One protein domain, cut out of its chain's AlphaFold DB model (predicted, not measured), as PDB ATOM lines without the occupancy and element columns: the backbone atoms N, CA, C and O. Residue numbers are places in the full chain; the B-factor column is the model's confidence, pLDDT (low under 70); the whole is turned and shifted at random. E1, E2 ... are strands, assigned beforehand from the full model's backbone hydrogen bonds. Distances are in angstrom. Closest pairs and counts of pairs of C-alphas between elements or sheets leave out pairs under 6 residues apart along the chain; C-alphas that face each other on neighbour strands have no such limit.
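AT A GLANCE: This is residues 24 to 31 and 47 to 226 of the 227 residues of an uncharacterized protein of Posidoniimonas polymericola (UniProt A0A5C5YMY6). The domain is a thin, flat slab in which the chain is wound in stacked, flattened turns, a solenoid whose two broad sides are sheets face to face, a sandwich with the strands of both sheets almost in line. From E2 to E14 each link takes the chain from one sheet to the other. One sheet has the order E3 E5 E7 E9 E11 E13, all parallel; the other, E1 E2 E4 E6 E8 E10 E12 E14 E15, is branched at E12, with its neighbour pairs parallel. The printed part has 188 residues with 15 named strands, E1 to E15 in order along the chain, and no named helix; its class is all strand. It is compact, with a radius of gyration of the C-alphas of 16.9 A, and spans 54 by 35 by 9 A.

IN THESE COORDINATES: E1, residues 24 to 31, begins with C-alpha 24 at (-56.110, 29.000, 38.551). E2 is residues 47 to 54, E3 58 to 68, E4 72 to 82, E5 85 to 95 and E6 100 to 110. E7, residues 113 to 124, and E8, residues 126 to 137, are each 37.3 A long. E9, residues 140 to 152, is 40.3 A long; C-alpha 140 is at (-60.001, 0.103, 44.876). E10 is residues 156 to 168, 40.4 A; E11 171 to 183, 40.2 A; E12 187 to 199, 40.2 A; E13 202 to 213, 37.2 A. E14, residues 217 to 219, runs on into E15, residues 222 to 226, at 7 degrees across a break of 2 residues; C-alpha 226 is at (-45.791, -4.618, 45.592).

HOW THE PARTS SIT: In the branched sheet, E1 and E2 are parallel at 3 degrees, with N 25 and O 47 2.9 A apart, within hydrogen-bond range. E8 and E10 are parallel at 0 degrees, with N 127 and O 157 at 2.8 A. E10 lies on one side of E12, with N 158 and O 188 at 2.7 A; on the other side lie E14, with N 218 and O 187 at 2.7 A, and E15, with N 195 and O 224 at 2.9 A. In the other sheet, with edge strands E3 and E13, E7 and E9 are parallel at 0 degrees, with N 115 and O 141 at 2.8 A. The facing parts of the two sheets are 7.1 A centre to centre, their best planes 1 degrees apart. Across the sandwich, the closest C-alphas of E9 and E10 are those of Gly 151 and Gly 157, 4.7 A apart. E1 and E15 are apart.

THE WHOLE: The C-alphas farthest apart, those of Asn 55 and Trp 215, are 55.5 A apart. Residues 32 to 46 are not printed, and C-alphas 31 and 47 are 24.8 A apart across the cut. The links that are printed whole are tight. Mean pLDDT of the printed part is 81.8; 45 residues are under 70, among them 182 to 198 and 204 to 226.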
ATOM      1  N   VAL A  24     -55.240  29.993  37.916       93.31
ATOM      2  CA  VAL A  24     -56.110  29.000  38.551       93.31
ATOM      3  C   VAL A  24     -57.113  28.534  37.509       93.31
ATOM      4  O   VAL A  24     -57.897  29.334  37.004       93.31
ATOM      5  N   ARG A  25     -57.069  27.250  37.152       95.81
ATOM      6  CA  ARG A  25     -57.942  26.667  36.124       95.81
ATOM      7  C   ARG A  25     -58.768  25.533  36.711       95.81
ATOM      8  O   ARG A  25     -58.247  24.703  37.444       95.81
ATOM      9  N   ALA A  26     -60.046  25.473  36.368       95.00
ATOM     10  CA  ALA A  26     -60.900  24.343  36.703       95.00
ATOM     11  C   ALA A  26     -61.744  23.972  35.483       95.00
ATOM     12  O   ALA A  26     -62.330  24.854  34.859       95.00
ATOM     13  N   SER A  27     -61.815  22.689  35.140       96.06
ATOM     14  CA  SER A  27     -62.704  22.200  34.087       96.06
ATOM     15  C   SER A  27     -63.369  20.896  34.496       96.06
ATOM     16  O   SER A  27     -62.703  19.975  34.965       96.06
ATOM     17  N   SER A  28     -64.665  20.787  34.255       94.44
ATOM     18  CA  SER A  28     -65.436  19.576  34.512       94.44
ATOM     19  C   SER A  28     -66.209  19.167  33.268       94.44
ATOM     20  O   SER A  28     -66.859  20.010  32.652       94.44
ATOM     21  N   PHE A  29     -66.175  17.884  32.933       95.12
ATOM     22  CA  PHE A  29     -66.944  17.288  31.849       95.12
ATOM     23  C   PHE A  29     -67.706  16.072  32.369       95.12
ATOM     24  O   PHE A  29     -67.134  15.237  33.061       95.12
ATOM     25  N   SER A  30     -68.992  15.958  32.047       94.00
ATOM     26  CA  SER A  30     -69.783  14.781  32.403       94.00
ATOM     27  C   SER A  30     -70.639  14.329  31.230       94.00
ATOM     28  O   SER A  30     -71.295  15.151  30.593       94.00
ATOM     29  N   ASN A  31     -70.664  13.020  30.987       92.38
ATOM     30  CA  ASN A  31     -71.605  12.358  30.097       92.38
ATOM     31  C   ASN A  31     -72.237  11.161  30.824       92.38
ATOM     32  O   ASN A  31     -71.730  10.039  30.783       92.38
ATOM     33  N   ILE A  47     -52.025  26.596  39.093       96.50
ATOM     34  CA  ILE A  47     -52.723  25.374  39.463       96.50
ATOM     35  C   ILE A  47     -53.902  25.073  38.545       96.50
ATOM     36  O   ILE A  47     -54.599  25.978  38.074       96.50
ATOM     37  N   SER A  48     -54.179  23.786  38.353       97.06
ATOM     38  CA  SER A  48     -55.341  23.329  37.598       97.06
ATOM     39  C   SER A  48     -56.072  22.161  38.263       97.06
ATOM     40  O   SER A  48     -55.488  21.349  38.978       97.06
ATOM     41  N   ALA A  49     -57.382  22.082  38.036       97.38
ATOM     42  CA  ALA A  49     -58.223  20.953  38.408       97.38
ATOM     43  C   ALA A  49     -59.068  20.508  37.206       97.38
ATOM     44  O   ALA A  49     -59.746  21.323  36.584       97.38
ATOM     45  N   HIS A  50     -59.071  19.217  36.900       98.00
ATOM     46  CA  HIS A  50     -59.790  18.636  35.774       98.00
ATOM     47  C   HIS A  50     -60.596  17.425  36.243       98.00
ATOM     48  O   HIS A  50     -60.032  16.496  36.807       98.00
ATOM     49  N   ALA A  51     -61.906  17.421  36.012       96.81
ATOM     50  CA  ALA A  51     -62.777  16.297  36.342       96.81
ATOM     51  C   ALA A  51     -63.523  15.811  35.093       96.81
ATOM     52  O   ALA A  51     -64.111  16.623  34.384       96.81
ATOM     53  N   SER A  52     -63.532  14.506  34.837       97.56
ATOM     54  CA  SER A  52     -64.272  13.885  33.736       97.56
ATOM     55  C   SER A  52     -65.051  12.673  34.238       97.56
ATOM     56  O   SER A  52     -64.452  11.800  34.858       97.56
ATOM     57  N   ALA A  53     -66.360  12.606  33.999       96.19
ATOM     58  CA  ALA A  53     -67.192  11.484  34.434       96.19
ATOM     59  C   ALA A  53     -68.082  10.941  33.310       96.19
ATOM     60  O   ALA A  53     -68.764  11.704  32.629       96.19
ATOM     61  N   THR A  54     -68.132   9.623  33.151       96.12
ATOM     62  CA  THR A  54     -69.000   8.906  32.211       96.12
ATOM     63  C   THR A  54     -69.708   7.736  32.896       96.12
ATOM     64  O   THR A  54     -69.309   7.317  33.984       96.12
ATOM     65  N   ASN A  55     -70.779   7.215  32.285       94.44
ATOM     66  CA  ASN A  55     -71.426   5.945  32.667       94.44
ATOM     67  C   ASN A  55     -71.806   5.823  34.160       94.44
ATOM     68  O   ASN A  55     -71.510   4.831  34.821       94.44
ATOM     69  N   GLY A  56     -72.444   6.847  34.726       93.94
ATOM     70  CA  GLY A  56     -72.849   6.881  36.137       93.94
ATOM     71  C   GLY A  56     -71.710   7.172  37.118       93.94
ATOM     72  O   GLY A  56     -71.935   7.183  38.326       93.94
ATOM     73  N   GLY A  57     -70.490   7.404  36.626       96.44
ATOM     74  CA  GLY A  57     -69.312   7.650  37.451       96.44
ATOM     75  C   GLY A  57     -69.334   8.998  38.172       96.44
ATOM     76  O   GLY A  57     -70.023   9.936  37.774       96.44
ATOM     77  N   THR A  58     -68.538   9.111  39.233       98.06
ATOM     78  CA  THR A  58     -68.309  10.361  39.970       98.06
ATOM     79  C   THR A  58     -66.833  10.742  39.921       98.06
ATOM     80  O   THR A  58     -65.998  10.016  40.443       98.06
ATOM     81  N   ALA A  59     -66.496  11.891  39.342       98.06
ATOM     82  CA  ALA A  59     -65.146  12.438  39.290       98.06
ATOM     83  C   ALA A  59     -65.061  13.760  40.059       98.06
ATOM     84  O   ALA A  59     -65.769  14.720  39.750       98.06
ATOM     85  N   ILE A  60     -64.175  13.836  41.050       98.19
ATOM     86  CA  ILE A  60     -63.964  15.035  41.866       98.19
ATOM     87  C   ILE A  60     -62.481  15.402  41.850       98.19
ATOM     88  O   ILE A  60     -61.658  14.667  42.384       98.19
ATOM     89  N   ALA A  61     -62.147  16.561  41.293       98.00
ATOM     90  CA  ALA A  61     -60.793  17.101  41.274       98.00
ATOM     91  C   ALA A  61     -60.716  18.387  42.104       98.00
ATOM     92  O   ALA A  61     -61.409  19.361  41.815       98.00
ATOM     93  N   ASN A  62     -59.853  18.408  43.119       98.00
ATOM     94  CA  ASN A  62     -59.617  19.571  43.970       98.00
ATOM     95  C   ASN A  62     -58.141  19.962  43.939       98.00
ATOM     96  O   ASN A  62     -57.287  19.145  44.268       98.00
ATOM     97  N   MET A  63     -57.833  21.216  43.632       97.56
ATOM     98  CA  MET A  63     -56.466  21.726  43.658       97.56
ATOM     99  C   MET A  63     -56.367  22.986  44.514       97.56
ATOM    100  O   MET A  63     -57.151  23.922  44.356       97.56
ATOM    101  N   ARG A  64     -55.396  23.031  45.430       97.19
ATOM    102  CA  ARG A  64     -55.112  24.223  46.241       97.19
ATOM    103  C   ARG A  64     -53.663  24.667  46.095       97.19
ATOM    104  O   ARG A  64     -52.763  23.838  46.149       97.19
ATOM    105  N   GLY A  65     -53.451  25.972  45.947       95.88
ATOM    106  CA  GLY A  65     -52.130  26.589  45.824       95.88
ATOM    107  C   GLY A  65     -51.930  27.740  46.813       95.88
ATOM    108  O   GLY A  65     -52.818  28.576  46.975       95.88
ATOM    109  N   ASP A  66     -50.759  27.829  47.440       95.31
ATOM    110  CA  ASP A  66     -50.346  28.952  48.294       95.31
ATOM    111  C   ASP A  66     -48.879  29.308  48.018       95.31
ATOM    112  O   ASP A  66     -47.981  28.626  48.501       95.31
ATOM    113  N   GLY A  67     -48.633  30.359  47.232       93.44
ATOM    114  CA  GLY A  67     -47.290  30.849  46.901       93.44
ATOM    115  C   GLY A  67     -47.047  32.226  47.507       93.44
ATOM    116  O   GLY A  67     -47.405  33.242  46.911       93.44
ATOM    117  N   ARG A  68     -46.490  32.298  48.719       92.31
ATOM    118  CA  ARG A  68     -46.296  33.567  49.452       92.31
ATOM    119  C   ARG A  68     -44.828  33.831  49.764       92.31
ATOM    120  O   ARG A  68     -44.002  32.924  49.754       92.31
ATOM    121  N   TYR A  69     -44.511  35.084  50.095       91.06
ATOM    122  CA  TYR A  69     -43.165  35.506  50.512       91.06
ATOM    123  C   TYR A  69     -42.072  35.191  49.474       91.06
ATOM    124  O   TYR A  69     -40.972  34.800  49.843       91.06
ATOM    125  N   GLY A  70     -42.383  35.320  48.179       87.50
ATOM    126  CA  GLY A  70     -41.458  34.985  47.087       87.50
ATOM    127  C   GLY A  70     -41.456  33.511  46.663       87.50
ATOM    128  O   GLY A  70     -40.645  33.146  45.815       87.50
ATOM    129  N   GLY A  71     -42.344  32.684  47.223       92.12
ATOM    130  CA  GLY A  71     -42.514  31.286  46.825       92.12
ATOM    131  C   GLY A  71     -43.441  31.120  45.619       92.12
ATOM    132  O   GLY A  71     -44.329  31.945  45.411       92.12
ATOM    133  N   TYR A  72     -43.258  30.043  44.854       94.38
ATOM    134  CA  TYR A  72     -44.070  29.680  43.689       94.38
ATOM    135  C   TYR A  72     -44.696  28.294  43.858       94.38
ATOM    136  O   TYR A  72     -43.979  27.306  44.009       94.38
ATOM    137  N   ALA A  73     -46.028  28.222  43.840       95.75
ATOM    138  CA  ALA A  73     -46.762  26.972  44.027       95.75
ATOM    139  C   ALA A  73     -47.468  26.536  42.737       95.75
ATOM    140  O   ALA A  73     -48.359  27.225  42.238       95.75
ATOM    141  N   THR A  74     -47.104  25.370  42.216       96.62
ATOM    142  CA  THR A  74     -47.703  24.753  41.033       96.62
ATOM    143  C   THR A  74     -48.396  23.442  41.358       96.62
ATOM    144  O   THR A  74     -48.145  22.840  42.404       96.62
ATOM    145  N   GLY A  75     -49.277  22.978  40.478       95.88
ATOM    146  CA  GLY A  75     -49.819  21.632  40.607       95.88
ATOM    147  C   GLY A  75     -51.094  21.382  39.825       95.88
ATOM    148  O   GLY A  75     -51.767  22.310  39.383       95.88
ATOM    149  N   THR A  76     -51.429  20.110  39.677       97.19
ATOM    150  CA  THR A  76     -52.552  19.659  38.860       97.19
ATOM    151  C   THR A  76     -53.328  18.561  39.582       97.19
ATOM    152  O   THR A  76     -52.745  17.588  40.048       97.19
ATOM    153  N   ALA A  77     -54.654  18.676  39.638       97.56
ATOM    154  CA  ALA A  77     -55.536  17.599  40.086       97.56
ATOM    155  C   ALA A  77     -56.376  17.086  38.910       97.56
ATOM    156  O   ALA A  77     -57.121  17.863  38.316       97.56
ATOM    157  N   ILE A  78     -56.298  15.799  38.574       97.75
ATOM    158  CA  ILE A  78     -57.070  15.179  37.485       97.75
ATOM    159  C   ILE A  78     -57.870  14.006  38.041       97.75
ATOM    160  O   ILE A  78     -57.287  13.055  38.548       97.75
ATOM    161  N   ALA A  79     -59.194  14.051  37.916       97.50
ATOM    162  CA  ALA A  79     -60.089  12.949  38.249       97.50
ATOM    163  C   ALA A  79     -60.841  12.481  36.998       97.50
ATOM    164  O   ALA A  79     -61.496  13.288  36.342       97.50
ATOM    165  N   ALA A  80     -60.786  11.190  36.681       97.00
ATOM    166  CA  ALA A  80     -61.511  10.589  35.563       97.00
ATOM    167  C   ALA A  80     -62.280   9.345  36.026       97.00
ATOM    168  O   ALA A  80     -61.685   8.418  36.562       97.00
ATOM    169  N   ALA A  81     -63.595   9.301  35.843       96.69
ATOM    170  CA  ALA A  81     -64.417   8.165  36.251       96.69
ATOM    171  C   ALA A  81     -65.257   7.662  35.081       96.69
ATOM    172  O   ALA A  81     -66.049   8.422  34.536       96.69
ATOM    173  N   ASP A  82     -65.121   6.387  34.743       94.88
ATOM    174  CA  ASP A  82     -65.990   5.674  33.814       94.88
ATOM    175  C   ASP A  82     -66.789   4.610  34.579       94.88
ATOM    176  O   ASP A  82     -66.343   3.480  34.778       94.88
ATOM    177  N   GLY A  83     -67.930   5.013  35.140       89.38
ATOM    178  CA  GLY A  83     -68.531   4.313  36.277       89.38
ATOM    179  C   GLY A  83     -67.681   4.440  37.553       89.38
ATOM    180  O   GLY A  83     -66.526   4.866  37.528       89.38
ATOM    181  N   GLY A  84     -68.252   4.105  38.711       95.69
ATOM    182  CA  GLY A  84     -67.520   4.161  39.982       95.69
ATOM    183  C   GLY A  84     -67.207   5.582  40.479       95.69
ATOM    184  O   GLY A  84     -67.994   6.511  40.291       95.69
ATOM    185  N   THR A  85     -66.091   5.772  41.190       97.88
ATOM    186  CA  THR A  85     -65.705   7.061  41.801       97.88
ATOM    187  C   THR A  85     -64.200   7.336  41.722       97.88
ATOM    188  O   THR A  85     -63.402   6.577  42.261       97.88
ATOM    189  N   ALA A  86     -63.813   8.463  41.121       97.81
ATOM    190  CA  ALA A  86     -62.449   8.988  41.096       97.81
ATOM    191  C   ALA A  86     -62.347  10.309  41.873       97.81
ATOM    192  O   ALA A  86     -63.080  11.260  41.603       97.81
ATOM    193  N   ILE A  87     -61.412  10.398  42.818       98.00
ATOM    194  CA  ILE A  87     -61.170  11.608  43.612       98.00
ATOM    195  C   ILE A  87     -59.689  11.971  43.554       98.00
ATOM    196  O   ILE A  87     -58.851  11.254  44.090       98.00
ATOM    197  N   ALA A  88     -59.369  13.117  42.964       97.62
ATOM    198  CA  ALA A  88     -58.029  13.688  42.961       97.62
ATOM    199  C   ALA A  88     -57.995  14.949  43.823       97.62
ATOM    200  O   ALA A  88     -58.843  15.831  43.689       97.62
ATOM    201  N   SER A  89     -57.047  15.042  44.748       97.56
ATOM    202  CA  SER A  89     -56.890  16.205  45.622       97.56
ATOM    203  C   SER A  89     -55.420  16.562  45.796       97.56
ATOM    204  O   SER A  89     -54.684  15.795  46.398       97.56
ATOM    205  N   GLY A  90     -55.011  17.726  45.293       96.69
ATOM    206  CA  GLY A  90     -53.644  18.238  45.400       96.69
ATOM    207  C   GLY A  90     -53.550  19.500  46.262       96.69
ATOM    208  O   GLY A  90     -54.472  20.327  46.301       96.69
ATOM    209  N   ASN A  91     -52.426  19.664  46.957       97.00
ATOM    210  CA  ASN A  91     -52.126  20.841  47.767       97.00
ATOM    211  C   ASN A  91     -50.663  21.257  47.605       97.00
ATOM    212  O   ASN A  91     -49.760  20.565  48.063       97.00
ATOM    213  N   SER A  92     -50.438  22.424  47.015       96.38
ATOM    214  CA  SER A  92     -49.110  22.981  46.781       96.38
ATOM    215  C   SER A  92     -48.914  24.241  47.621       96.38
ATOM    216  O   SER A  92     -49.667  25.206  47.486       96.38
ATOM    217  N   SER A  93     -47.920  24.253  48.510       96.69
ATOM    218  CA  SER A  93     -47.588  25.415  49.338       96.69
ATOM    219  C   SER A  93     -46.101  25.751  49.278       96.69
ATOM    220  O   SER A  93     -45.268  24.984  49.750       96.69
ATOM    221  N   ALA A  94     -45.777  26.942  48.785       95.19
ATOM    222  CA  ALA A  94     -44.427  27.479  48.710       95.19
ATOM    223  C   ALA A  94     -44.343  28.787  49.504       95.19
ATOM    224  O   ALA A  94     -45.046  29.760  49.217       95.19
ATOM    225  N   ARG A  95     -43.479  28.824  50.524       92.88
ATOM    226  CA  ARG A  95     -43.295  29.998  51.389       92.88
ATOM    227  C   ARG A  95     -41.829  30.364  51.536       92.88
ATOM    228  O   ARG A  95     -41.089  29.648  52.198       92.88
ATOM    229  N   GLY A  96     -41.445  31.527  51.031       88.56
ATOM    230  CA  GLY A  96     -40.076  32.034  51.125       88.56
ATOM    231  C   GLY A  96     -39.453  32.243  49.753       88.56
ATOM    232  O   GLY A  96     -39.901  31.680  48.757       88.56
ATOM    233  N   TRP A  97     -38.441  33.101  49.702       87.06
ATOM    234  CA  TRP A  97     -37.791  33.472  48.454       87.06
ATOM    235  C   TRP A  97     -36.992  32.282  47.913       87.06
ATOM    236  O   TRP A  97     -36.124  31.757  48.606       87.06
ATOM    237  N   GLY A  98     -37.325  31.838  46.699       86.75
ATOM    238  CA  GLY A  98     -36.760  30.625  46.098       86.75
ATOM    239  C   GLY A  98     -37.554  29.343  46.376       86.75
ATOM    240  O   GLY A  98     -37.281  28.333  45.731       86.75
ATOM    241  N   ALA A  99     -38.572  29.371  47.250       92.62
ATOM    242  CA  ALA A  99     -39.416  28.206  47.509       92.62
ATOM    243  C   ALA A  99     -40.219  27.828  46.261       92.62
ATOM    244  O   ALA A  99     -40.913  28.666  45.679       92.62
ATOM    245  N   ARG A 100     -40.196  26.553  45.892       94.06
ATOM    246  CA  ARG A 100     -40.964  26.005  44.774       94.06
ATOM    247  C   ARG A 100     -41.666  24.737  45.224       94.06
ATOM    248  O   ARG A 100     -41.008  23.808  45.677       94.06
ATOM    249  N   SER A 101     -42.988  24.693  45.112       96.06
ATOM    250  CA  SER A 101     -43.762  23.486  45.401       96.06
ATOM    251  C   SER A 101     -44.551  23.050  44.175       96.06
ATOM    252  O   SER A 101     -45.161  23.888  43.519       96.06
ATOM    253  N   ASN A 102     -44.576  21.754  43.891       96.12
ATOM    254  CA  ASN A 102     -45.333  21.138  42.811       96.12
ATOM    255  C   ASN A 102     -46.111  19.942  43.366       96.12
ATOM    256  O   ASN A 102     -45.513  19.065  43.970       96.12
ATOM    257  N   SER A 103     -47.437  19.924  43.225       96.50
ATOM    258  CA  SER A 103     -48.271  18.821  43.726       96.50
ATOM    259  C   SER A 103     -49.212  18.334  42.637       96.50
ATOM    260  O   SER A 103     -50.040  19.104  42.145       96.50
ATOM    261  N   ASN A 104     -49.088  17.065  42.261       96.31
ATOM    262  CA  ASN A 104     -49.880  16.448  41.206       96.31
ATOM    263  C   ASN A 104     -50.669  15.263  41.759       96.31
ATOM    264  O   ASN A 104     -50.106  14.318  42.296       96.31
ATOM    265  N   ALA A 105     -51.989  15.295  41.611       96.00
ATOM    266  CA  ALA A 105     -52.873  14.209  42.013       96.00
ATOM    267  C   ALA A 105     -53.665  13.723  40.799       96.00
ATOM    268  O   ALA A 105     -54.394  14.500  40.183       96.00
ATOM    269  N   ILE A 106     -53.554  12.443  40.462       96.81
ATOM    270  CA  ILE A 106     -54.229  11.835  39.315       96.81
ATOM    271  C   ILE A 106     -55.022  10.630  39.806       96.81
ATOM    272  O   ILE A 106     -54.446   9.663  40.283       96.81
ATOM    273  N   ALA A 107     -56.342  10.667  39.692       95.81
ATOM    274  CA  ALA A 107     -57.206   9.540  40.014       95.81
ATOM    275  C   ALA A 107     -58.013   9.154  38.779       95.81
ATOM    276  O   ALA A 107     -58.723   9.990  38.225       95.81
ATOM    277  N   ALA A 108     -57.946   7.892  38.369       94.81
ATOM    278  CA  ALA A 108     -58.780   7.378  37.296       94.81
ATOM    279  C   ALA A 108     -59.399   6.033  37.667       94.81
ATOM    280  O   ALA A 108     -58.727   5.161  38.219       94.81
ATOM    281  N   THR A 109     -60.680   5.847  37.359       93.94
ATOM    282  CA  THR A 109     -61.337   4.558  37.566       93.94
ATOM    283  C   THR A 109     -62.271   4.163  36.439       93.94
ATOM    284  O   THR A 109     -62.888   5.017  35.809       93.94
ATOM    285  N   GLN A 110     -62.391   2.854  36.243       94.06
ATOM    286  CA  GLN A 110     -63.424   2.209  35.456       94.06
ATOM    287  C   GLN A 110     -64.205   1.251  36.366       94.06
ATOM    288  O   GLN A 110     -63.670   0.223  36.776       94.06
ATOM    289  N   GLY A 111     -65.436   1.604  36.742       91.12
ATOM    290  CA  GLY A 111     -66.320   0.752  37.555       91.12
ATOM    291  C   GLY A 111     -65.889   0.501  39.010       91.12
ATOM    292  O   GLY A 111     -66.508  -0.311  39.691       91.12
ATOM    293  N   GLY A 112     -64.847   1.175  39.509       93.31
ATOM    294  CA  GLY A 112     -64.294   0.975  40.852       93.31
ATOM    295  C   GLY A 112     -64.194   2.261  41.674       93.31
ATOM    296  O   GLY A 112     -64.964   3.205  41.509       93.31
ATOM    297  N   TYR A 113     -63.225   2.301  42.582       95.62
ATOM    298  CA  TYR A 113     -62.862   3.480  43.359       95.62
ATOM    299  C   TYR A 113     -61.385   3.815  43.152       95.62
ATOM    300  O   TYR A 113     -60.521   2.960  43.337       95.62
ATOM    301  N   ALA A 114     -61.080   5.064  42.818       94.12
ATOM    302  CA  ALA A 114     -59.720   5.583  42.757       94.12
ATOM    303  C   ALA A 114     -59.613   6.882  43.555       94.12
ATOM    304  O   ALA A 114     -60.399   7.811  43.362       94.12
ATOM    305  N   ARG A 115     -58.614   6.985  44.429       96.81
ATOM    306  CA  ARG A 115     -58.330   8.214  45.168       96.81
ATOM    307  C   ARG A 115     -56.850   8.538  45.134       96.81
ATOM    308  O   ARG A 115     -56.047   7.763  45.631       96.81
ATOM    309  N   ALA A 116     -56.512   9.717  44.632       94.00
ATOM    310  CA  ALA A 116     -55.172  10.275  44.699       94.00
ATOM    311  C   ALA A 116     -55.189  11.531  45.569       94.00
ATOM    312  O   ALA A 116     -55.930  12.479  45.295       94.00
ATOM    313  N   THR A 117     -54.401  11.533  46.640       95.50
ATOM    314  CA  THR A 117     -54.226  12.696  47.514       95.50
ATOM    315  C   THR A 117     -52.757  13.049  47.570       95.50
ATOM    316  O   THR A 117     -51.948  12.211  47.940       95.50
ATOM    317  N   ASP A 118     -52.433  14.289  47.239       93.69
ATOM    318  CA  ASP A 118     -51.059  14.741  47.128       93.69
ATOM    319  C   ASP A 118     -50.839  16.069  47.862       93.69
ATOM    320  O   ASP A 118     -51.728  16.930  47.907       93.69
ATOM    321  N   ALA A 119     -49.662  16.238  48.466       94.56
ATOM    322  CA  ALA A 119     -49.286  17.478  49.126       94.56
ATOM    323  C   ALA A 119     -47.792  17.788  48.972       94.56
ATOM    324  O   ALA A 119     -46.951  17.031  49.439       94.56
ATOM    325  N   ALA A 120     -47.460  18.961  48.441       94.75
ATOM    326  CA  ALA A 120     -46.093  19.464  48.368       94.75
ATOM    327  C   ALA A 120     -45.948  20.766  49.157       94.75
ATOM    328  O   ALA A 120     -46.718  21.715  48.982       94.75
ATOM    329  N   ARG A 121     -44.957  20.823  50.046       95.38
ATOM    330  CA  ARG A 121     -44.682  21.980  50.901       95.38
ATOM    331  C   ARG A 121     -43.214  22.355  50.818       95.38
ATOM    332  O   ARG A 121     -42.375  21.578  51.242       95.38
ATOM    333  N   ALA A 122     -42.920  23.554  50.334       93.81
ATOM    334  CA  ALA A 122     -41.575  24.111  50.268       93.81
ATOM    335  C   ALA A 122     -41.461  25.362  51.150       93.81
ATOM    336  O   ALA A 122     -42.315  26.256  51.089       93.81
ATOM    337  N   ARG A 123     -40.410  25.450  51.972       92.38
ATOM    338  CA  ARG A 123     -40.132  26.610  52.834       92.38
ATOM    339  C   ARG A 123     -38.716  27.145  52.645       92.38
ATOM    340  O   ARG A 123     -37.773  26.368  52.614       92.38
ATOM    341  N   GLY A 124     -38.573  28.468  52.594       87.94
ATOM    342  CA  GLY A 124     -37.293  29.145  52.380       87.94
ATOM    343  C   GLY A 124     -36.772  28.951  50.953       87.94
ATOM    344  O   GLY A 124     -37.532  29.179  50.020       87.94
ATOM    345  N   ASN A 125     -35.515  28.547  50.770       87.19
ATOM    346  CA  ASN A 125     -34.947  28.231  49.450       87.19
ATOM    347  C   ASN A 125     -34.988  26.714  49.200       87.19
ATOM    348  O   ASN A 125     -33.968  26.033  49.284       87.19
ATOM    349  N   ALA A 126     -36.189  26.170  48.992       90.44
ATOM    350  CA  ALA A 126     -36.424  24.729  48.907       90.44
ATOM    351  C   ALA A 126     -37.336  24.345  47.738       90.44
ATOM    352  O   ALA A 126     -38.172  25.139  47.304       90.44
ATOM    353  N   TYR A 127     -37.214  23.104  47.279       92.12
ATOM    354  CA  TYR A 127     -38.021  22.493  46.236       92.12
ATOM    355  C   TYR A 127     -38.783  21.281  46.788       92.12
ATOM    356  O   TYR A 127     -38.191  20.369  47.350       92.12
ATOM    357  N   ALA A 128     -40.104  21.263  46.644       91.94
ATOM    358  CA  ALA A 128     -40.924  20.106  46.988       91.94
ATOM    359  C   ALA A 128     -41.744  19.685  45.769       91.94
ATOM    360  O   ALA A 128     -42.554  20.478  45.296       91.94
ATOM    361  N   ASP A 129     -41.577  18.458  45.291       92.75
ATOM    362  CA  ASP A 129     -42.394  17.872  44.229       92.75
ATOM    363  C   ASP A 129     -43.080  16.619  44.753       92.75
ATOM    364  O   ASP A 129     -42.437  15.739  45.311       92.75
ATOM    365  N   SER A 130     -44.392  16.527  44.613       91.56
ATOM    366  CA  SER A 130     -45.133  15.334  44.988       91.56
ATOM    367  C   SER A 130     -46.087  14.966  43.867       91.56
ATOM    368  O   SER A 130     -46.722  15.820  43.245       91.56
ATOM    369  N   THR A 131     -46.140  13.675  43.569       92.25
ATOM    370  CA  THR A 131     -47.063  13.105  42.600       92.25
ATOM    371  C   THR A 131     -47.731  11.877  43.196       92.25
ATOM    372  O   THR A 131     -47.070  10.951  43.657       92.25
ATOM    373  N   SER A 132     -49.057  11.848  43.145       90.06
ATOM    374  CA  SER A 132     -49.871  10.705  43.545       90.06
ATOM    375  C   SER A 132     -50.772  10.285  42.398       90.06
ATOM    376  O   SER A 132     -51.519  11.107  41.867       90.06
ATOM    377  N   ALA A 133     -50.738   9.008  42.033       90.25
ATOM    378  CA  ALA A 133     -51.503   8.458  40.929       90.25
ATOM    379  C   ALA A 133     -52.256   7.188  41.353       90.25
ATOM    380  O   ALA A 133     -51.652   6.206  41.770       90.25
ATOM    381  N   ALA A 134     -53.582   7.196  41.259       86.88
ATOM    382  CA  ALA A 134     -54.437   6.065  41.596       86.88
ATOM    383  C   ALA A 134     -55.248   5.632  40.374       86.88
ATOM    384  O   ALA A 134     -56.044   6.412  39.853       86.88
ATOM    385  N   PHE A 135     -55.086   4.384  39.946       89.88
ATOM    386  CA  PHE A 135     -55.772   3.803  38.795       89.88
ATOM    387  C   PHE A 135     -56.523   2.547  39.228       89.88
ATOM    388  O   PHE A 135     -55.919   1.632  39.777       89.88
ATOM    389  N   SER A 136     -57.833   2.481  39.004       89.25
ATOM    390  CA  SER A 136     -58.635   1.321  39.414       89.25
ATOM    391  C   SER A 136     -59.589   0.837  38.330       89.25
ATOM    392  O   SER A 136     -60.413   1.610  37.849       89.25
ATOM    393  N   THR A 137     -59.571  -0.456  38.033       90.12
ATOM    394  CA  THR A 137     -60.567  -1.138  37.201       90.12
ATOM    395  C   THR A 137     -61.338  -2.121  38.075       90.12
ATOM    396  O   THR A 137     -60.766  -3.098  38.544       90.12
ATOM    397  N   ASN A 138     -62.624  -1.866  38.334       90.75
ATOM    398  CA  ASN A 138     -63.510  -2.705  39.159       90.75
ATOM    399  C   ASN A 138     -62.968  -3.048  40.567       90.75
ATOM    400  O   ASN A 138     -63.366  -4.045  41.162       90.75
ATOM    401  N   GLY A 139     -62.042  -2.249  41.100       90.00
ATOM    402  CA  GLY A 139     -61.422  -2.458  42.408       90.00
ATOM    403  C   GLY A 139     -61.291  -1.154  43.185       90.00
ATOM    404  O   GLY A 139     -62.005  -0.182  42.937       90.00
ATOM    405  N   VAL A 140     -60.335  -1.095  44.103       88.81
ATOM    406  CA  VAL A 140     -60.001   0.103  44.876       88.81
ATOM    407  C   VAL A 140     -58.521   0.428  44.704       88.81
ATOM    408  O   VAL A 140     -57.681  -0.437  44.929       88.81
ATOM    409  N   ALA A 141     -58.195   1.665  44.333       86.00
ATOM    410  CA  ALA A 141     -56.829   2.180  44.293       86.00
ATOM    411  C   ALA A 141     -56.731   3.477  45.100       86.00
ATOM    412  O   ALA A 141     -57.493   4.417  44.871       86.00
ATOM    413  N   ILE A 142     -55.802   3.540  46.049       90.19
ATOM    414  CA  ILE A 142     -55.575   4.719  46.888       90.19
ATOM    415  C   ILE A 142     -54.094   5.071  46.835       90.19
ATOM    416  O   ILE A 142     -53.260   4.285  47.269       90.19
ATOM    417  N   ALA A 143     -53.775   6.252  46.320       85.50
ATOM    418  CA  ALA A 143     -52.431   6.808  46.313       85.50
ATOM    419  C   ALA A 143     -52.388   8.048  47.205       85.50
ATOM    420  O   ALA A 143     -53.124   9.014  46.984       85.50
ATOM    421  N   GLU A 144     -51.534   8.013  48.217       89.62
ATOM    422  CA  GLU A 144     -51.273   9.140  49.105       89.62
ATOM    423  C   GLU A 144     -49.805   9.531  48.995       89.62
ATOM    424  O   GLU A 144     -48.917   8.677  49.090       89.62
ATOM    425  N   GLY A 145     -49.566  10.817  48.762       83.88
ATOM    426  CA  GLY A 145     -48.246  11.375  48.550       83.88
ATOM    427  C   GLY A 145     -48.012  12.653  49.338       83.88
ATOM    428  O   GLY A 145     -48.900  13.502  49.466       83.88
ATOM    429  N   GLY A 146     -46.800  12.796  49.864       90.31
ATOM    430  CA  GLY A 146     -46.361  14.004  50.544       90.31
ATOM    431  C   GLY A 146     -44.897  14.321  50.273       90.31
ATOM    432  O   GLY A 146     -44.041  13.476  50.492       90.31
ATOM    433  N   ALA A 147     -44.595  15.557  49.886       88.31
ATOM    434  CA  ALA A 147     -43.242  16.099  49.858       88.31
ATOM    435  C   ALA A 147     -43.153  17.333  50.756       88.31
ATOM    436  O   ALA A 147     -43.919  18.289  50.604       88.31
ATOM    437  N   ASN A 148     -42.222  17.342  51.703       91.06
ATOM    438  CA  ASN A 148     -41.989  18.477  52.587       91.06
ATOM    439  C   ASN A 148     -40.514  18.860  52.566       91.06
ATOM    440  O   ASN A 148     -39.684  18.159  53.129       91.06
ATOM    441  N   ALA A 149     -40.211  19.990  51.941       87.81
ATOM    442  CA  ALA A 149     -38.874  20.529  51.820       87.81
ATOM    443  C   ALA A 149     -38.747  21.851  52.581       87.81
ATOM    444  O   ALA A 149     -39.609  22.732  52.512       87.81
ATOM    445  N   SER A 150     -37.656  22.019  53.314       88.06
ATOM    446  CA  SER A 150     -37.342  23.261  54.017       88.06
ATOM    447  C   SER A 150     -35.866  23.597  53.844       88.06
ATOM    448  O   SER A 150     -35.025  22.727  54.026       88.06
ATOM    449  N   GLY A 151     -35.565  24.845  53.491       82.25
ATOM    450  CA  GLY A 151     -34.222  25.347  53.211       82.25
ATOM    451  C   GLY A 151     -34.008  26.701  53.880       82.25
ATOM    452  O   GLY A 151     -34.600  27.692  53.454       82.25
ATOM    453  N   TYR A 152     -33.192  26.763  54.935       77.25
ATOM    454  CA  TYR A 152     -32.949  27.993  55.704       77.25
ATOM    455  C   TYR A 152     -31.461  28.362  55.751       77.25
ATOM    456  O   TYR A 152     -30.593  27.494  55.713       77.25
ATOM    457  N   PHE A 153     -31.163  29.665  55.868       72.25
ATOM    458  CA  PHE A 153     -29.802  30.196  56.069       72.25
ATOM    459  C   PHE A 153     -28.767  29.703  55.034       72.25
ATOM    460  O   PHE A 153     -27.645  29.350  55.383       72.25
ATOM    461  N   GLY A 154     -29.151  29.640  53.754       64.19
ATOM    462  CA  GLY A 154     -28.290  29.147  52.670       64.19
ATOM    463  C   GLY A 154     -28.313  27.627  52.463       64.19
ATOM    464  O   GLY A 154     -27.656  27.149  51.546       64.19
ATOM    465  N   GLY A 155     -29.064  26.871  53.273       67.62
ATOM    466  CA  GLY A 155     -29.365  25.459  53.017       67.62
ATOM    467  C   GLY A 155     -30.450  25.280  51.947       67.62
ATOM    468  O   GLY A 155     -31.395  26.071  51.882       67.62
ATOM    469  N   TYR A 156     -30.310  24.241  51.122       78.12
ATOM    470  CA  TYR A 156     -31.266  23.835  50.088       78.12
ATOM    471  C   TYR A 156     -31.937  22.524  50.501       78.12
ATOM    472  O   TYR A 156     -31.261  21.547  50.820       78.12
ATOM    473  N   GLY A 157     -33.269  22.505  50.515       79.44
ATOM    474  CA  GLY A 157     -34.050  21.294  50.762       79.44
ATOM    475  C   GLY A 157     -34.793  20.882  49.500       79.44
ATOM    476  O   GLY A 157     -35.503  21.697  48.925       79.44
ATOM    477  N   GLU A 158     -34.662  19.629  49.100       85.12
ATOM    478  CA  GLU A 158     -35.361  18.982  47.999       85.12
ATOM    479  C   GLU A 158     -36.087  17.733  48.495       85.12
ATOM    480  O   GLU A 158     -35.469  16.794  48.988       85.12
ATOM    481  N   ALA A 159     -37.411  17.718  48.388       80.44
ATOM    482  CA  ALA A 159     -38.230  16.544  48.664       80.44
ATOM    483  C   ALA A 159     -39.009  16.198  47.400       80.44
ATOM    484  O   ALA A 159     -39.765  17.028  46.904       80.44
ATOM    485  N   ILE A 160     -38.827  14.991  46.884       84.75
ATOM    486  CA  ILE A 160     -39.530  14.482  45.714       84.75
ATOM    487  C   ILE A 160     -40.273  13.222  46.130       84.75
ATOM    488  O   ILE A 160     -39.695  12.296  46.677       84.75
ATOM    489  N   ASN A 161     -41.560  13.153  45.856       84.31
ATOM    490  CA  ASN A 161     -42.375  12.016  46.225       84.31
ATOM    491  C   ASN A 161     -43.178  11.511  45.027       84.31
ATOM    492  O   ASN A 161     -43.783  12.297  44.303       84.31
ATOM    493  N   SER A 162     -43.227  10.193  44.857       82.44
ATOM    494  CA  SER A 162     -44.093   9.513  43.902       82.44
ATOM    495  C   SER A 162     -44.853   8.387  44.601       82.44
ATOM    496  O   SER A 162     -44.268   7.530  45.260       82.44
ATOM    497  N   SER A 163     -46.175   8.377  44.484       76.56
ATOM    498  CA  SER A 163     -47.037   7.326  45.024       76.56
ATOM    499  C   SER A 163     -47.969   6.838  43.932       76.56
ATOM    500  O   SER A 163     -48.755   7.622  43.408       76.56
ATOM    501  N   THR A 164     -47.897   5.563  43.563       81.81
ATOM    502  CA  THR A 164     -48.728   4.997  42.498       81.81
ATOM    503  C   THR A 164     -49.465   3.756  42.984       81.81
ATOM    504  O   THR A 164     -48.863   2.753  43.348       81.81
ATOM    505  N   ALA A 165     -50.792   3.788  42.966       72.75
ATOM    506  CA  ALA A 165     -51.627   2.630  43.259       72.75
ATOM    507  C   ALA A 165     -52.396   2.229  42.003       72.75
ATOM    508  O   ALA A 165     -53.110   3.042  41.423       72.75
ATOM    509  N   VAL A 166     -52.277   0.972  41.597       82.75
ATOM    510  CA  VAL A 166     -52.996   0.402  40.460       82.75
ATOM    511  C   VAL A 166     -53.748  -0.831  40.935       82.75
ATOM    512  O   VAL A 166     -53.160  -1.738  41.513       82.75
ATOM    513  N   SER A 167     -55.052  -0.884  40.697       78.06
ATOM    514  CA  SER A 167     -55.888  -2.027  41.053       78.06
ATOM    515  C   SER A 167     -56.714  -2.504  39.869       78.06
ATOM    516  O   SER A 167     -57.307  -1.705  39.152       78.06
ATOM    517  N   ASN A 168     -56.792  -3.818  39.702       83.94
ATOM    518  CA  ASN A 168     -57.700  -4.506  38.800       83.94
ATOM    519  C   ASN A 168     -58.480  -5.560  39.604       83.94
ATOM    520  O   ASN A 168     -57.920  -6.574  40.011       83.94
ATOM    521  N   GLY A 169     -59.743  -5.288  39.929       77.81
ATOM    522  CA  GLY A 169     -60.605  -6.185  40.708       77.81
ATOM    523  C   GLY A 169     -60.173  -6.428  42.163       77.81
ATOM    524  O   GLY A 169     -60.727  -7.305  42.814       77.81
ATOM    525  N   GLY A 170     -59.174  -5.697  42.675       82.31
ATOM    526  CA  GLY A 170     -58.593  -5.886  44.010       82.31
ATOM    527  C   GLY A 170     -58.522  -4.591  44.820       82.31
ATOM    528  O   GLY A 170     -59.270  -3.643  44.577       82.31
ATOM    529  N   PHE A 171     -57.594  -4.514  45.772       79.94
ATOM    530  CA  PHE A 171     -57.400  -3.330  46.614       79.94
ATOM    531  C   PHE A 171     -55.915  -2.960  46.664       79.94
ATOM    532  O   PHE A 171     -55.127  -3.705  47.233       79.94
ATOM    533  N   ALA A 172     -55.530  -1.827  46.072       75.81
ATOM    534  CA  ALA A 172     -54.161  -1.318  46.053       75.81
ATOM    535  C   ALA A 172     -54.052  -0.020  46.857       75.81
ATOM    536  O   ALA A 172     -54.786   0.937  46.604       75.81
ATOM    537  N   VAL A 173     -53.105   0.037  47.789       81.69
ATOM    538  CA  VAL A 173     -52.761   1.266  48.513       81.69
ATOM    539  C   VAL A 173     -51.284   1.555  48.352       81.69
ATOM    540  O   VAL A 173     -50.456   0.717  48.690       81.69
ATOM    541  N   SER A 174     -50.964   2.752  47.884       73.12
ATOM    542  CA  SER A 174     -49.611   3.285  47.885       73.12
ATOM    543  C   SER A 174     -49.574   4.518  48.770       73.12
ATOM    544  O   SER A 174     -50.345   5.459  48.570       73.12
ATOM    545  N   LYS A 175     -48.678   4.520  49.748       77.81
ATOM    546  CA  LYS A 175     -48.360   5.686  50.565       77.81
ATOM    547  C   LYS A 175     -46.894   5.996  50.378       77.81
ATOM    548  O   LYS A 175     -46.065   5.094  50.430       77.81
ATOM    549  N   SER A 176     -46.598   7.254  50.099       71.00
ATOM    550  CA  SER A 176     -45.230   7.686  49.883       71.00
ATOM    551  C   SER A 176     -45.023   9.067  50.498       71.00
ATOM    552  O   SER A 176     -45.836   9.974  50.288       71.00
ATOM    553  N   GLN A 177     -43.973   9.229  51.298       79.75
ATOM    554  CA  GLN A 177     -43.641  10.504  51.923       79.75
ATOM    555  C   GLN A 177     -42.144  10.797  51.823       79.75
ATOM    556  O   GLN A 177     -41.328   9.999  52.272       79.75
ATOM    557  N   ALA A 178     -41.807  11.980  51.307       69.75
ATOM    558  CA  ALA A 178     -40.458  12.521  51.259       69.75
ATOM    559  C   ALA A 178     -40.361  13.759  52.157       69.75
ATOM    560  O   ALA A 178     -41.036  14.766  51.922       69.75
ATOM    561  N   ASN A 179     -39.514  13.725  53.180       79.25
ATOM    562  CA  ASN A 179     -39.187  14.904  53.978       79.25
ATOM    563  C   ASN A 179     -37.717  15.272  53.765       79.25
ATOM    564  O   ASN A 179     -36.856  14.402  53.795       79.25
ATOM    565  N   SER A 180     -37.441  16.556  53.553       69.00
ATOM    566  CA  SER A 180     -36.102  17.085  53.328       69.00
ATOM    567  C   SER A 180     -35.902  18.391  54.085       69.00
ATOM    568  O   SER A 180     -36.672  19.347  53.945       69.00
ATOM    569  N   PHE A 181     -34.866  18.441  54.915       76.81
ATOM    570  CA  PHE A 181     -34.568  19.599  55.749       76.81
ATOM    571  C   PHE A 181     -33.119  20.031  55.553       76.81
ATOM    572  O   PHE A 181     -32.220  19.410  56.099       76.81
ATOM    573  N   GLY A 182     -32.889  21.091  54.777       57.94
ATOM    574  CA  GLY A 182     -31.583  21.721  54.605       57.94
ATOM    575  C   GLY A 182     -31.438  22.965  55.484       57.94
ATOM    576  O   GLY A 182     -32.220  23.915  55.391       57.94
ATOM    577  N   VAL A 183     -30.408  22.998  56.320       62.47
ATOM    578  CA  VAL A 183     -29.984  24.188  57.074       62.47
ATOM    579  C   VAL A 183     -28.522  24.493  56.741       62.47
ATOM    580  O   VAL A 183     -27.807  23.609  56.281       62.47
ATOM    581  N   PHE A 184     -28.122  25.760  56.889       51.38
ATOM    582  CA  PHE A 184     -26.746  26.276  56.827       51.38
ATOM    583  C   PHE A 184     -25.802  25.604  55.805       51.38
ATOM    584  O   PHE A 184     -24.951  24.786  56.139       51.38
ATOM    585  N   GLY A 185     -25.917  25.967  54.526       46.34
ATOM    586  CA  GLY A 185     -24.999  25.484  53.484       46.34
ATOM    587  C   GLY A 185     -25.090  23.981  53.178       46.34
ATOM    588  O   GLY A 185     -24.294  23.485  52.384       46.34
ATOM    589  N   GLY A 186     -26.041  23.253  53.778       47.59
ATOM    590  CA  GLY A 186     -26.330  21.860  53.458       47.59
ATOM    591  C   GLY A 186     -27.377  21.666  52.360       47.59
ATOM    592  O   GLY A 186     -28.325  22.444  52.250       47.59
ATOM    593  N   GLN A 187     -27.201  20.626  51.546       52.44
ATOM    594  CA  GLN A 187     -28.174  20.130  50.572       52.44
ATOM    595  C   GLN A 187     -28.901  18.930  51.183       52.44
ATOM    596  O   GLN A 187     -28.271  18.118  51.837       52.44
ATOM    597  N   SER A 188     -30.207  18.792  50.998       37.62
ATOM    598  CA  SER A 188     -30.954  17.612  51.444       37.62
ATOM    599  C   SER A 188     -31.897  17.176  50.335       37.62
ATOM    600  O   SER A 188     -32.592  18.011  49.775       37.62
ATOM    601  N   TYR A 189     -31.945  15.891  50.029       60.09
ATOM    602  CA  TYR A 189     -32.683  15.256  48.946       60.09
ATOM    603  C   TYR A 189     -33.415  14.070  49.556       60.09
ATOM    604  O   TYR A 189     -32.826  13.291  50.300       60.09
ATOM    605  N   SER A 190     -34.715  13.954  49.345       45.91
ATOM    606  CA  SER A 190     -35.476  12.775  49.755       45.91
ATOM    607  C   SER A 190     -36.339  12.341  48.588       45.91
ATOM    608  O   SER A 190     -37.048  13.174  48.026       45.91
ATOM    609  N   ARG A 191     -36.247  11.063  48.209       62.28
ATOM    610  CA  ARG A 191     -37.102  10.452  47.188       62.28
ATOM    611  C   ARG A 191     -37.784   9.215  47.734       62.28
ATOM    612  O   ARG A 191     -37.123   8.308  48.233       62.28
ATOM    613  N   SER A 192     -39.099   9.168  47.601       48.03
ATOM    614  CA  SER A 192     -39.916   8.012  47.963       48.03
ATOM    615  C   SER A 192     -40.775   7.606  46.769       48.03
ATOM    616  O   SER A 192     -41.447   8.442  46.166       48.03
ATOM    617  N   THR A 193     -40.730   6.327  46.397       66.88
ATOM    618  CA  THR A 193     -41.543   5.737  45.325       66.88
ATOM    619  C   THR A 193     -42.283   4.509  45.841       66.88
ATOM    620  O   THR A 193     -41.708   3.430  45.970       66.88
ATOM    621  N   GLY A 194     -43.573   4.662  46.125       47.84
ATOM    622  CA  GLY A 194     -44.472   3.543  46.403       47.84
ATOM    623  C   GLY A 194     -45.189   3.112  45.131       47.84
ATOM    624  O   GLY A 194     -45.761   3.956  44.440       47.84
ATOM    625  N   VAL A 195     -45.165   1.817  44.810       68.06
ATOM    626  CA  VAL A 195     -46.012   1.256  43.756       68.06
ATOM    627  C   VAL A 195     -46.716  -0.004  44.246       68.06
ATOM    628  O   VAL A 195     -46.069  -0.978  44.623       68.06
ATOM    629  N   ALA A 196     -48.047  -0.000  44.225       54.12
ATOM    630  CA  ALA A 196     -48.861  -1.168  44.555       54.12
ATOM    631  C   ALA A 196     -49.722  -1.570  43.354       54.12
ATOM    632  O   ALA A 196     -50.541  -0.774  42.903       54.12
ATOM    633  N   PHE A 197     -49.563  -2.802  42.870       64.19
ATOM    634  CA  PHE A 197     -50.343  -3.395  41.786       64.19
ATOM    635  C   PHE A 197     -51.197  -4.540  42.318       64.19
ATOM    636  O   PHE A 197     -50.694  -5.625  42.574       64.19
ATOM    637  N   ALA A 198     -52.499  -4.325  42.468       61.34
ATOM    638  CA  ALA A 198     -53.436  -5.372  42.853       61.34
ATOM    639  C   ALA A 198     -54.124  -5.985  41.626       61.34
ATOM    640  O   ALA A 198     -54.672  -5.256  40.803       61.34
ATOM    641  N   ASN A 199     -54.175  -7.317  41.545       75.38
ATOM    642  CA  ASN A 199     -55.023  -8.055  40.603       75.38
ATOM    643  C   ASN A 199     -55.871  -9.082  41.375       75.38
ATOM    644  O   ASN A 199     -55.361 -10.130  41.767       75.38
ATOM    645  N   GLY A 200     -57.120  -8.738  41.697       65.50
ATOM    646  CA  GLY A 200     -58.042  -9.571  42.489       65.50
ATOM    647  C   GLY A 200     -57.714  -9.724  43.985       65.50
ATOM    648  O   GLY A 200     -58.508 -10.295  44.724       65.50
ATOM    649  N   ASN A 201     -56.574  -9.202  44.450       71.94
ATOM    650  CA  ASN A 201     -56.068  -9.358  45.821       71.94
ATOM    651  C   ASN A 201     -55.812  -8.001  46.502       71.94
ATOM    652  O   ASN A 201     -55.872  -6.949  45.866       71.94
ATOM    653  N   TYR A 202     -55.509  -8.020  47.801       74.19
ATOM    654  CA  TYR A 202     -55.059  -6.838  48.542       74.19
ATOM    655  C   TYR A 202     -53.544  -6.639  48.399       74.19
ATOM    656  O   TYR A 202     -52.774  -7.575  48.620       74.19
ATOM    657  N   ARG A 203     -53.115  -5.416  48.077       78.50
ATOM    658  CA  ARG A 203     -51.713  -4.990  48.006       78.50
ATOM    659  C   ARG A 203     -51.520  -3.634  48.661       78.50
ATOM    660  O   ARG A 203     -52.324  -2.717  48.497       78.50
ATOM    661  N   SER A 204     -50.404  -3.500  49.365       66.06
ATOM    662  CA  SER A 204     -49.975  -2.242  49.955       66.06
ATOM    663  C   SER A 204     -48.486  -2.024  49.702       66.06
ATOM    664  O   SER A 204     -47.700  -2.974  49.759       66.06
ATOM    665  N   ALA A 205     -48.137  -0.780  49.390       55.56
ATOM    666  CA  ALA A 205     -46.793  -0.235  49.442       55.56
ATOM    667  C   ALA A 205     -46.829   0.987  50.369       55.56
ATOM    668  O   ALA A 205     -47.688   1.857  50.207       55.56
ATOM    669  N   ASP A 206     -45.935   1.030  51.349       68.75
ATOM    670  CA  ASP A 206     -45.796   2.146  52.282       68.75
ATOM    671  C   ASP A 206     -44.319   2.525  52.335       68.75
ATOM    672  O   ASP A 206     -43.463   1.717  52.699       68.75
ATOM    673  N   VAL A 207     -44.018   3.728  51.864       56.66
ATOM    674  CA  VAL A 207     -42.663   4.170  51.573       56.66
ATOM    675  C   VAL A 207     -42.432   5.518  52.231       56.66
ATOM    676  O   VAL A 207     -43.017   6.528  51.857       56.66
ATOM    677  N   GLN A 208     -41.525   5.560  53.192       65.81
ATOM    678  CA  GLN A 208     -41.111   6.801  53.829       65.81
ATOM    679  C   GLN A 208     -39.627   7.027  53.557       65.81
ATOM    680  O   GLN A 208     -38.805   6.138  53.779       65.81
ATOM    681  N   ALA A 209     -39.295   8.215  53.066       45.94
ATOM    682  CA  ALA A 209     -37.934   8.687  52.898       45.94
ATOM    683  C   ALA A 209     -37.769  10.002  53.667       45.94
ATOM    684  O   ALA A 209     -38.420  11.011  53.385       45.94
ATOM    685  N   ASP A 210     -36.864  10.008  54.634       64.19
ATOM    686  CA  ASP A 210     -36.545  11.185  55.429       64.19
ATOM    687  C   ASP A 210     -35.089  11.556  55.204       64.19
ATOM    688  O   ASP A 210     -34.203  10.706  55.260       64.19
ATOM    689  N   SER A 211     -34.839  12.834  54.957       42.88
ATOM    690  CA  SER A 211     -33.499  13.353  54.772       42.88
ATOM    691  C   SER A 211     -33.347  14.692  55.488       42.88
ATOM    692  O   SER A 211     -34.269  15.513  55.560       42.88
ATOM    693  N   ALA A 212     -32.184  14.901  56.097       55.25
ATOM    694  CA  ALA A 212     -31.875  16.114  56.834       55.25
ATOM    695  C   ALA A 212     -30.388  16.443  56.704       55.25
ATOM    696  O   ALA A 212     -29.530  15.582  56.882       55.25
ATOM    697  N   ALA A 213     -30.083  17.710  56.458       35.47
ATOM    698  CA  ALA A 213     -28.747  18.274  56.469       35.47
ATOM    699  C   ALA A 213     -28.712  19.564  57.291       35.47
ATOM    700  O   ALA A 213     -29.604  20.407  57.194       35.47
ATOM    701  N   ILE A 214     -27.648  19.746  58.074       51.56
ATOM    702  CA  ILE A 214     -27.413  20.979  58.843       51.56
ATOM    703  C   ILE A 214     -26.174  21.728  58.342       51.56
ATOM    704  O   ILE A 214     -26.202  22.940  58.404       51.56
ATOM    705  N   TRP A 215     -25.144  21.053  57.816       37.69
ATOM    706  CA  TRP A 215     -24.043  21.614  57.010       37.69
ATOM    707  C   TRP A 215     -23.461  20.457  56.161       37.69
ATOM    708  O   TRP A 215     -22.670  19.669  56.672       37.69
ATOM    709  N   GLY A 216     -23.906  20.274  54.909       41.09
ATOM    710  CA  GLY A 216     -23.522  19.147  54.024       41.09
ATOM    711  C   GLY A 216     -24.666  18.582  53.159       41.09
ATOM    712  O   GLY A 216     -25.787  19.047  53.278       41.09
ATOM    713  N   VAL A 217     -24.392  17.611  52.280       47.38
ATOM    714  CA  VAL A 217     -25.360  16.953  51.365       47.38
ATOM    715  C   VAL A 217     -26.112  15.814  52.082       47.38
ATOM    716  O   VAL A 217     -25.524  15.131  52.912       47.38
ATOM    717  N   SER A 218     -27.388  15.587  51.783       31.58
ATOM    718  CA  SER A 218     -28.262  14.566  52.377       31.58
ATOM    719  C   SER A 218     -29.133  13.990  51.264       31.58
ATOM    720  O   SER A 218     -29.597  14.754  50.432       31.58
ATOM    721  N   GLU A 219     -29.303  12.672  51.209       51.03
ATOM    722  CA  GLU A 219     -29.893  11.904  50.100       51.03
ATOM    723  C   GLU A 219     -30.583  10.641  50.689       51.03
ATOM    724  O   GLU A 219     -29.951   9.929  51.458       51.03
ATOM    725  N   THR A 220     -31.901  10.426  50.549       39.66
ATOM    726  CA  THR A 220     -32.562   9.500  49.580       39.66
ATOM    727  C   THR A 220     -32.659   8.042  50.101       39.66
ATOM    728  O   THR A 220     -32.243   7.772  51.217       39.66
ATOM    729  N   GLU A 221     -33.206   7.008  49.450       49.84
ATOM    730  CA  GLU A 221     -34.174   6.800  48.359       49.84
ATOM    731  C   GLU A 221     -34.936   5.531  48.756       49.84
ATOM    732  O   GLU A 221     -34.325   4.482  48.953       49.84
ATOM    733  N   ALA A 222     -36.249   5.602  48.938       33.53
ATOM    734  CA  ALA A 222     -37.043   4.445  49.324       33.53
ATOM    735  C   ALA A 222     -37.915   4.046  48.135       33.53
ATOM    736  O   ALA A 222     -38.636   4.876  47.581       33.53
ATOM    737  N   SER A 223     -37.832   2.784  47.710       51.22
ATOM    738  CA  SER A 223     -38.727   2.243  46.693       51.22
ATOM    739  C   SER A 223     -39.299   0.916  47.159       51.22
ATOM    740  O   SER A 223     -38.580   0.043  47.643       51.22
ATOM    741  N   GLN A 224     -40.610   0.778  47.033       56.94
ATOM    742  CA  GLN A 224     -41.292  -0.481  47.264       56.94
ATOM    743  C   GLN A 224     -42.210  -0.724  46.085       56.94
ATOM    744  O   GLN A 224     -43.064   0.103  45.766       56.94
ATOM    745  N   ILE A 225     -42.036  -1.881  45.457       61.34
ATOM    746  CA  ILE A 225     -42.947  -2.364  44.434       61.34
ATOM    747  C   ILE A 225     -43.616  -3.615  44.986       61.34
ATOM    748  O   ILE A 225     -42.958  -4.600  45.313       61.34
ATOM    749  N   SER A 226     -44.931  -3.539  45.127       61.91
ATOM    750  CA  SER A 226     -45.791  -4.618  45.592       61.91
ATOM    751  C   SER A 226     -46.629  -5.082  44.401       61.91
ATOM    752  O   SER A 226     -47.426  -4.301  43.885       61.91
TER     753      SER A 226